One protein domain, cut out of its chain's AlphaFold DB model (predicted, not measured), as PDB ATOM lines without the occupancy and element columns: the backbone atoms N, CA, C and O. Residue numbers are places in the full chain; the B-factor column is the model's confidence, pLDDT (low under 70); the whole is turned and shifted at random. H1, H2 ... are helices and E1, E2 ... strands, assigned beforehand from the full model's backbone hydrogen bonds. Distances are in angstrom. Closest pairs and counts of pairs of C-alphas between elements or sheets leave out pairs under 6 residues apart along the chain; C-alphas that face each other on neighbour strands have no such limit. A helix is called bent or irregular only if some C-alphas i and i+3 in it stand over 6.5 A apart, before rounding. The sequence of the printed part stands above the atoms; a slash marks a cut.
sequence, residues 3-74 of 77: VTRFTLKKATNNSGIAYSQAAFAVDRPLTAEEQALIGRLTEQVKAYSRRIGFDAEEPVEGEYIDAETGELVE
ATOM      1  N   VAL A   3       8.189 -27.372  17.133       94.62
ATOM      2  CA  VAL A   3       8.000 -28.232  18.299       94.62
ATOM      3  C   VAL A   3       9.262 -28.131  19.151       94.62
ATOM      4  O   VAL A   3      10.369 -28.363  18.659       94.62
ATOM      5  N   THR A   4       9.093 -27.784  20.423       94.94
ATOM      6  CA  THR A   4      10.187 -27.742  21.395       94.94
ATOM      7  C   THR A   4      10.171 -29.020  22.215       94.94
ATOM      8  O   THR A   4       9.169 -29.353  22.849       94.94
ATOM      9  N   ARG A   5      11.299 -29.720  22.234       95.94
ATOM     10  CA  ARG A   5      11.537 -30.820  23.162       95.94
ATOM     11  C   ARG A   5      12.076 -30.236  24.460       95.94
ATOM     12  O   ARG A   5      13.078 -29.527  24.438       95.94
ATOM     13  N   PHE A   6      11.422 -30.551  25.571       95.25
ATOM     14  CA  PHE A   6      11.900 -30.216  26.907       95.25
ATOM     15  C   PHE A   6      12.272 -31.500  27.645       95.25
ATOM     16  O   PHE A   6      11.548 -32.496  27.587       95.25
ATOM     17  N   THR A   7      13.416 -31.493  28.317       93.94
ATOM     18  CA  THR A   7      13.859 -32.591  29.176       93.94
ATOM     19  C   THR A   7      14.380 -32.035  30.492       93.94
ATOM     20  O   THR A   7      14.809 -30.886  30.574       93.94
ATOM     21  N   LEU A   8      14.325 -32.853  31.541       94.12
ATOM     22  CA  LEU A   8      14.947 -32.551  32.825       94.12
ATOM     23  C   LEU A   8      16.093 -33.532  33.037       94.12
ATOM     24  O   LEU A   8      15.886 -34.745  32.980       94.12
ATOM     25  N   LYS A   9      17.293 -33.012  33.291       90.44
ATOM     26  CA  LYS A   9      18.441 -33.815  33.716       90.44
ATOM     27  C   LYS A   9      18.785 -33.474  35.159       90.44
ATOM     28  O   LYS A   9      18.795 -32.308  35.542       90.44
ATOM     29  N   LYS A  10      19.061 -34.494  35.969       92.75
ATOM     30  CA  LYS A  10      19.643 -34.272  37.293       92.75
ATOM     31  C   LYS A  10      21.084 -33.802  37.101       92.75
ATOM     32  O   LYS A  10      21.837 -34.458  36.383       92.75
ATOM     33  N   ALA A  11      21.442 -32.700  37.737       89.38
ATOM     34  CA  ALA A  11      22.780 -32.128  37.725       89.38
ATOM     35  C   ALA A  11      23.203 -31.781  39.158       89.38
ATOM     36  O   ALA A  11      22.374 -31.784  40.071       89.38
ATOM     37  N   THR A  12      24.492 -31.529  39.350       91.69
ATOM     38  CA  THR A  12      25.070 -31.165  40.643       91.69
ATOM     39  C   THR A  12      26.030 -30.008  40.419       91.69
ATOM     40  O   THR A  12      26.837 -30.088  39.496       91.69
ATOM     41  N   ASN A  13      25.932 -28.954  41.231       84.88
ATOM     42  CA  ASN A  13      26.830 -27.803  41.120       84.88
ATOM     43  C   ASN A  13      28.205 -28.094  41.734       84.88
ATOM     44  O   ASN A  13      28.402 -29.122  42.391       84.88
ATOM     45  N   ASN A  14      29.147 -27.161  41.584       84.94
ATOM     46  CA  ASN A  14      30.491 -27.291  42.161       84.94
ATOM     47  C   ASN A  14      30.495 -27.447  43.696       84.94
ATOM     48  O   ASN A  14      31.429 -28.018  44.256       84.94
ATOM     49  N   SER A  15      29.443 -26.995  44.386       88.88
ATOM     50  CA  SER A  15      29.266 -27.154  45.836       88.88
ATOM     51  C   SER A  15      28.610 -28.482  46.245       88.88
ATOM     52  O   SER A  15      28.398 -28.716  47.434       88.88
ATOM     53  N   GLY A  16      28.268 -29.359  45.294       90.00
ATOM     54  CA  GLY A  16      27.650 -30.660  45.567       90.00
ATOM     55  C   GLY A  16      26.120 -30.645  45.705       90.00
ATOM     56  O   GLY A  16      25.531 -31.672  46.047       90.00
ATOM     57  N   ILE A  17      25.452 -29.522  45.432       91.06
ATOM     58  CA  ILE A  17      23.990 -29.398  45.512       91.06
ATOM     59  C   ILE A  17      23.366 -29.981  44.248       91.06
ATOM     60  O   ILE A  17      23.645 -29.530  43.139       91.06
ATOM     61  N   ALA A  18      22.494 -30.977  44.419       91.75
ATOM     62  CA  ALA A  18      21.754 -31.572  43.317       91.75
ATOM     63  C   ALA A  18      20.543 -30.713  42.928       91.75
ATOM     64  O   ALA A  18      19.756 -30.310  43.784       91.75
ATOM     65  N   TYR A  19      20.344 -30.514  41.631       87.50
ATOM     66  CA  TYR A  19      19.211 -29.789  41.065       87.50
ATOM     67  C   TYR A  19      18.695 -30.478  39.794       87.50
ATOM     68  O   TYR A  19      19.295 -31.424  39.275       87.50
ATOM     69  N   SER A  20      17.536 -30.029  39.311       90.50
ATOM     70  CA  SER A  20      17.005 -30.435  38.006       90.50
ATOM     71  C   SER A  20      17.298 -29.339  36.995       90.50
ATOM     72  O   SER A  20      16.770 -28.238  37.113       90.50
ATOM     73  N   GLN A  21      18.125 -29.640  36.003       89.00
ATOM     74  CA  GLN A  21      18.410 -28.732  34.904       89.00
ATOM     75  C   GLN A  21      17.421 -28.989  33.769       89.00
ATOM     76  O   GLN A  21      17.332 -30.108  33.251       89.00
ATOM     77  N   ALA A  22      16.684 -27.952  33.378       90.50
ATOM     78  CA  ALA A  22      15.855 -27.992  32.185       90.50
ATOM     79  C   ALA A  22      16.719 -27.799  30.940       90.50
ATOM     80  O   ALA A  22      17.505 -26.859  30.858       90.50
ATOM     81  N   ALA A  23      16.567 -28.697  29.973       88.38
ATOM     82  CA  ALA A  23      17.185 -28.588  28.664       88.38
ATOM     83  C   ALA A  23      16.092 -28.464  27.602       88.38
ATOM     84  O   ALA A  23      15.122 -29.229  27.587       88.38
ATOM     85  N   PHE A  24      16.266 -27.495  26.709       93.31
ATOM     86  CA  PHE A  24      15.338 -27.211  25.625       93.31
ATOM     87  C   PHE A  24      16.052 -27.384  24.295       93.31
ATOM     88  O   PHE A  24      17.166 -26.898  24.107       93.31
ATOM     89  N   ALA A  25      15.401 -28.065  23.362       93.88
ATOM     90  CA  ALA A  25      15.913 -28.250  22.016       93.88
ATOM     91  C   ALA A  25      14.799 -28.083  20.986       93.88
ATOM     92  O   ALA A  25      13.629 -28.384  21.245       93.88
ATOM     93  N   VAL A  26      15.181 -27.634  19.792       96.06
ATOM     94  CA  VAL A  26      14.299 -27.687  18.625       96.06
ATOM     95  C   VAL A  26      14.170 -29.146  18.209       96.06
ATOM     96  O   VAL A  26      15.169 -29.791  17.907       96.06
ATOM     97  N   ASP A  27      12.944 -29.663  18.203       97.25
ATOM     98  CA  ASP A  27      12.671 -31.016  17.727       97.25
ATOM     99  C   ASP A  27      12.488 -31.029  16.207       97.25
ATOM    100  O   ASP A  27      13.219 -31.689  15.473       97.25
ATOM    101  N   ARG A  28      11.518 -30.245  15.724       97.62
ATOM    102  CA  ARG A  28      11.197 -30.107  14.300       97.62
ATOM    103  C   ARG A  28      10.386 -28.839  14.019       97.62
ATOM    104  O   ARG A  28       9.746 -28.311  14.935       97.62
ATOM    105  N   PRO A  29      10.334 -28.356  12.766       97.00
ATOM    106  CA  PRO A  29       9.329 -27.374  12.368       97.00
ATOM    107  C   PRO A  29       7.908 -27.936  12.520       97.00
ATOM    108  O   PRO A  29       7.678 -29.144  12.381       97.00
ATOM    109  N   LEU A  30       6.947 -27.050  12.792       95.31
ATOM    110  CA  LEU A  30       5.531 -27.394  12.657       95.31
ATOM    111  C   LEU A  30       5.188 -27.639  11.187       95.31
ATOM    112  O   LEU A  30       5.727 -26.979  10.295       95.31
ATOM    113  N   THR A  31       4.262 -28.561  10.942       96.50
ATOM    114  CA  THR A  31       3.645 -28.706   9.623       96.50
ATOM    115  C   THR A  31       2.734 -27.509   9.333       96.50
ATOM    116  O   THR A  31       2.338 -26.766  10.235       96.50
ATOM    117  N   ALA A  32       2.365 -27.322   8.063       95.06
ATOM    118  CA  ALA A  32       1.443 -26.253   7.673       95.06
ATOM    119  C   ALA A  32       0.075 -26.374   8.373       95.06
ATOM    120  O   ALA A  32      -0.513 -25.367   8.766       95.06
ATOM    121  N   GLU A  33      -0.406 -27.604   8.571       95.12
ATOM    122  CA  GLU A  33      -1.662 -27.884   9.270       95.12
ATOM    123  C   GLU A  33      -1.571 -27.531  10.760       95.12
ATOM    124  O   GLU A  33      -2.399 -26.777  11.269       95.12
ATOM    125  N   GLU A  34      -0.520 -27.994  11.446       94.31
ATOM    126  CA  GLU A  34      -0.279 -27.663  12.855       94.31
ATOM    127  C   GLU A  34      -0.176 -26.147  13.054       94.31
ATOM    128  O   GLU A  34      -0.765 -25.586  13.978       94.31
ATOM    129  N   GLN A  35       0.522 -25.460  12.150       93.62
ATOM    130  CA  GLN A  35       0.678 -24.014  12.207       93.62
ATOM    131  C   GLN A  35      -0.659 -23.275  12.043       93.62
ATOM    132  O   GLN A  35      -0.905 -22.299  12.757       93.62
ATOM    133  N   ALA A  36      -1.537 -23.741  11.150       92.56
ATOM    134  CA  ALA A  36      -2.866 -23.161  10.968       92.56
ATOM    135  C   ALA A  36      -3.747 -23.335  12.218       92.56
ATOM    136  O   ALA A  36      -4.440 -22.396  12.619       92.56
ATOM    137  N   LEU A  37      -3.684 -24.504  12.865       92.31
ATOM    138  CA  LEU A  37      -4.461 -24.809  14.069       92.31
ATOM    139  C   LEU A  37      -4.034 -23.954  15.271       92.31
ATOM    140  O   LEU A  37      -4.888 -23.420  15.981       92.31
ATOM    141  N   ILE A  38      -2.726 -23.766  15.484       92.12
ATOM    142  CA  ILE A  38      -2.230 -23.013  16.648       92.12
ATOM    143  C   ILE A  38      -2.209 -21.495  16.437       92.12
ATOM    144  O   ILE A  38      -2.061 -20.740  17.403       92.12
ATOM    145  N   GLY A  39      -2.334 -21.024  15.192       90.50
ATOM    146  CA  GLY A  39      -2.174 -19.612  14.844       90.50
ATOM    147  C   GLY A  39      -3.125 -18.692  15.614       90.50
ATOM    148  O   GLY A  39      -2.696 -17.682  16.168       90.50
ATOM    149  N   ARG A  40      -4.405 -19.073  15.742       89.38
ATOM    150  CA  ARG A  40      -5.397 -18.271  16.484       89.38
ATOM    151  C   ARG A  40      -5.061 -18.155  17.968       89.38
ATOM    152  O   ARG A  40      -5.098 -17.055  18.511       89.38
ATOM    153  N   LEU A  41      -4.705 -19.275  18.602       90.19
ATOM    154  CA  LEU A  41      -4.312 -19.294  20.011       90.19
ATOM    155  C   LEU A  41      -3.050 -18.450  20.233       90.19
ATOM    156  O   LEU A  41      -2.975 -17.687  21.190       90.19
ATOM    157  N   THR A  42      -2.095 -18.526  19.306       91.00
ATOM    158  CA  THR A  42      -0.856 -17.737  19.349       91.00
ATOM    159  C   THR A  42      -1.148 -16.237  19.372       91.00
ATOM    160  O   THR A  42      -0.606 -15.518  20.210       91.00
ATOM    161  N   GLU A  43      -2.035 -15.755  18.500       92.00
ATOM    162  CA  GLU A  43      -2.409 -14.336  18.473       92.00
ATOM    163  C   GLU A  43      -3.173 -13.902  19.731       92.00
ATOM    164  O   GLU A  43      -2.946 -12.806  20.247       92.00
ATOM    165  N   GLN A  44      -4.020 -14.771  20.290       90.69
ATOM    166  CA  GLN A  44      -4.696 -14.504  21.563       90.69
ATOM    167  C   GLN A  44      -3.703 -14.377  22.726       90.69
ATOM    168  O   GLN A  44      -3.786 -13.420  23.497       90.69
ATOM    169  N   VAL A  45      -2.734 -15.291  22.825       88.88
ATOM    170  CA  VAL A  45      -1.697 -15.260  23.867       88.88
ATOM    171  C   VAL A  45      -0.828 -14.007  23.737       88.88
ATOM    172  O   VAL A  45      -0.608 -13.324  24.734       88.88
ATOM    173  N   LYS A  46      -0.415 -13.627  22.517       86.88
ATOM    174  CA  LYS A  46       0.308 -12.363  22.266       86.88
ATOM    175  C   LYS A  46      -0.503 -11.132  22.672       86.88
ATOM    176  O   LYS A  46       0.037 -10.159  23.192       86.88
ATOM    177  N   ALA A  47      -1.808 -11.129  22.406       87.62
ATOM    178  CA  ALA A  47      -2.662 -10.017  22.802       87.62
ATOM    179  C   ALA A  47      -2.795  -9.915  24.327       87.62
ATOM    180  O   ALA A  47      -2.820  -8.800  24.850       87.62
ATOM    181  N   TYR A  48      -2.853 -11.055  25.016       84.38
ATOM    182  CA  TYR A  48      -2.949 -11.127  26.469       84.38
ATOM    183  C   TYR A  48      -1.637 -10.756  27.167       84.38
ATOM    184  O   TYR A  48      -1.671  -9.997  28.133       84.38
ATOM    185  N   SER A  49      -0.483 -11.194  26.649       81.56
ATOM    186  CA  SER A  49       0.823 -10.893  27.251       81.56
ATOM    187  C   SER A  49       1.110  -9.395  27.328       81.56
ATOM    188  O   SER A  49       1.711  -8.950  28.291       81.56
ATOM    189  N   ARG A  50       0.594  -8.584  26.394       79.19
ATOM    190  CA  ARG A  50       0.699  -7.109  26.448       79.19
ATOM    191  C   ARG A  50       0.047  -6.474  27.679       79.19
ATOM    192  O   ARG A  50       0.302  -5.311  27.962       79.19
ATOM    193  N   ARG A  51      -0.849  -7.194  28.354       75.31
ATOM    194  CA  ARG A  51      -1.538  -6.730  29.565       75.31
ATOM    195  C   ARG A  51      -0.860  -7.210  30.843       75.31
ATOM    196  O   ARG A  51      -1.166  -6.688  31.907       75.31
ATOM    197  N   ILE A  52       0.032  -8.191  30.732       68.25
ATOM    198  CA  ILE A  52       0.910  -8.604  31.817       68.25
ATOM    199  C   ILE A  52       2.164  -7.751  31.657       68.25
ATOM    200  O   ILE A  52       3.004  -8.023  30.802       68.25
ATOM    201  N   GLY A  53       2.251  -6.666  32.427       57.12
ATOM    202  CA  GLY A  53       3.524  -5.987  32.604       57.12
ATOM    203  C   GLY A  53       4.490  -7.013  33.177       57.12
ATOM    204  O   GLY A  53       4.252  -7.533  34.263       57.12
ATOM    205  N   PHE A  54       5.525  -7.367  32.420       56.62
ATOM    206  CA  PHE A  54       6.708  -7.910  33.054       56.62
ATOM    207  C   PHE A  54       7.177  -6.781  33.975       56.62
ATOM    208  O   PHE A  54       7.568  -5.727  33.470       56.62
ATOM    209  N   ASP A  55       7.106  -6.969  35.295       53.84
ATOM    210  CA  ASP A  55       8.171  -6.418  36.125       53.84
ATOM    211  C   ASP A  55       9.415  -7.095  35.557       53.84
ATOM    212  O   ASP A  55       9.721  -8.248  35.853       53.84
ATOM    213  N   ALA A  56      10.028  -6.441  34.572       51.31
ATOM    214  CA  ALA A  56      11.411  -6.689  34.288       51.31
ATOM    215  C   ALA A  56      12.073  -6.316  35.605       51.31
ATOM    216  O   ALA A  56      12.230  -5.132  35.896       51.31
ATOM    217  N   GLU A  57      12.362  -7.314  36.443       54.41
ATOM    218  CA  GLU A  57      13.485  -7.160  37.347       54.41
ATOM    219  C   GLU A  57      14.595  -6.617  36.454       54.41
ATOM    220  O   GLU A  57      14.918  -7.225  35.423       54.41
ATOM    221  N   GLU A  58      15.010  -5.375  36.726       52.66
ATOM    222  CA  GLU A  58      16.089  -4.760  35.972       52.66
ATOM    223  C   GLU A  58      17.212  -5.793  35.933       52.66
ATOM    224  O   GLU A  58      17.500  -6.379  36.980       52.66
ATOM    225  N   PRO A  59      17.792  -6.097  34.756       49.75
ATOM    226  CA  PRO A  59      18.927  -6.999  34.712       49.75
ATOM    227  C   PRO A  59      19.946  -6.454  35.704       49.75
ATOM    228  O   PRO A  59      20.446  -5.344  35.515       49.75
ATOM    229  N   VAL A  60      20.179  -7.185  36.794       50.53
ATOM    230  CA  VAL A  60      21.134  -6.770  37.812       50.53
ATOM    231  C   VAL A  60      22.480  -6.765  37.096       50.53
ATOM    232  O   VAL A  60      22.978  -7.819  36.694       50.53
ATOM    233  N   GLU A  61      23.012  -5.573  36.805       49.16
ATOM    234  CA  GLU A  61      24.298  -5.419  36.126       49.16
ATOM    235  C   GLU A  61      25.351  -6.228  36.899       49.16
ATOM    236  O   GLU A  61      25.721  -5.866  38.014       49.16
ATOM    237  N   GLY A  62      25.819  -7.338  36.318       55.88
ATOM    238  CA  GLY A  62      26.867  -8.178  36.907       55.88
ATOM    239  C   GLY A  62      26.518  -9.653  37.120       55.88
ATOM    240  O   GLY A  62      27.428 -10.427  37.403       55.88
ATOM    241  N   GLU A  63      25.267 -10.083  36.939       59.41
ATOM    242  CA  GLU A  63      24.914 -11.508  37.014       59.41
ATOM    243  C   GLU A  63      25.176 -12.217  35.673       59.41
ATOM    244  O   GLU A  63      24.359 -12.196  34.751       59.41
ATOM    245  N   TYR A  64      26.347 -12.847  35.536       72.25
ATOM    246  CA  TYR A  64      26.640 -13.722  34.400       72.25
ATOM    247  C   TYR A  64      26.165 -15.141  34.726       72.25
ATOM    248  O   TYR A  64      26.710 -15.785  35.613       72.25
ATOM    249  N   ILE A  65      25.141 -15.635  34.026       71.12
ATOM    250  CA  ILE A  65      24.674 -17.020  34.170       71.12
ATOM    251  C   ILE A  65      25.456 -17.896  33.192       71.12
ATOM    252  O   ILE A  65      25.426 -17.668  31.981       71.12
ATOM    253  N   ASP A  66      26.132 -18.919  33.707       75.38
ATOM    254  CA  ASP A  66      26.796 -19.926  32.888       75.38
ATOM    255  C   ASP A  66      25.748 -20.696  32.062       75.38
ATOM    256  O   ASP A  66      24.819 -21.301  32.598       75.38
ATOM    257  N   ALA A  67      25.874 -20.672  30.735       72.56
ATOM    258  CA  ALA A  67      24.900 -21.294  29.836       72.56
ATOM    259  C   ALA A  67      24.911 -22.839  29.875       72.56
ATOM    260  O   ALA A  67      23.946 -23.472  29.440       72.56
ATOM    261  N   GLU A  68      25.986 -23.452  30.369       69.50
ATOM    262  CA  GLU A  68      26.159 -24.899  30.487       69.50
ATOM    263  C   GLU A  68      25.657 -25.432  31.838       69.50
ATOM    264  O   GLU A  68      25.016 -26.491  31.875       69.50
ATOM    265  N   THR A  69      25.869 -24.698  32.931       73.50
ATOM    266  CA  THR A  69      25.497 -25.127  34.295       73.50
ATOM    267  C   THR A  69      24.247 -24.432  34.838       73.50
ATOM    268  O   THR A  69      23.537 -24.998  35.667       73.50
ATOM    269  N   GLY A  70      23.909 -23.244  34.336       70.75
ATOM    270  CA  GLY A  70      22.843 -22.401  34.881       70.75
ATOM    271  C   GLY A  70      23.202 -21.755  36.222       70.75
ATOM    272  O   GLY A  70      22.308 -21.271  36.915       70.75
ATOM    273  N   GLU A  71      24.479 -21.779  36.609       74.38
ATOM    274  CA  GLU A  71      24.976 -21.161  37.838       74.38
ATOM    275  C   GLU A  71      25.258 -19.670  37.623       74.38
ATOM    276  O   GLU A  71      25.687 -19.254  36.545       74.38
ATOM    277  N   LEU A  72      25.038 -18.869  38.670       78.44
ATOM    278  CA  LEU A  72      25.547 -17.502  38.733       78.44
ATOM    279  C   LEU A  72      27.073 -17.555  38.841       78.44
ATOM    280  O   LEU A  72      27.616 -18.162  39.762       78.44
ATOM    281  N   VAL A  73      27.761 -16.919  37.902       76.19
ATOM    282  CA  VAL A  73      29.212 -16.778  37.922       76.19
ATOM    283  C   VAL A  73      29.559 -15.563  38.762       76.19
ATOM    284  O   VAL A  73      29.235 -14.428  38.413       76.19
ATOM    285  N   GLU A  74      30.228 -15.817  39.881       71.12
ATOM    286  CA  GLU A  74      30.750 -14.759  40.733       71.12
ATOM    287  C   GLU A  74      31.882 -14.003  40.007       71.12
ATOM    288  O   GLU A  74      32.731 -14.629  39.359       71.12
TER     289      GLU A  74
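What this domain is: This is residues 3 to 74 of the 77 residues of an uncharacterized protein of bioreactor metagenome (UniProt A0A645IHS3). Picture an open frame: the long hairpin of E1 and E2 makes one side, H1 turns off at one end, and the unnamed residues 50 to 74 arch back toward the hairpin. The 72 printed residues hold, in order, E1, E2 and H1, a mixed class with an antiparallel sheet E1 - E2. The whole is extended, radius of gyration of the C-alphas 17.7 A, and flat, spanning 47 by 29 by 16 A.

Where its parts are: Find C-alpha 3 at (8.000, -28.232, 18.299); E1 runs to residue 12, 28.3 A. E2, residues 18 to 29, runs 33.6 A. H1, residues 32 to 49, runs 24.9 A to C-alpha 49 at (0.823, -10.893, 27.251).

How they stand to each other: E1 and E2 are antiparallel at 160 degrees; look at N 5 and O 25, 2.9 A, within hydrogen-bond range. A tight link leads to H1, apart from E1. H1 is irregular, C-alphas 37 and 40 being 7.0 A apart, with a kink of 41 degrees near residue 39; 12 of 14 O i to N i+4 pairs are within range.

The domain as a whole: The farthest C-alphas, Ser 15 and Glu 33, are 47.9 A apart. Residues 39 to 61 stand free. The printed part has no cut; pLDDT is under 70 at residues 52 to 63 and 68.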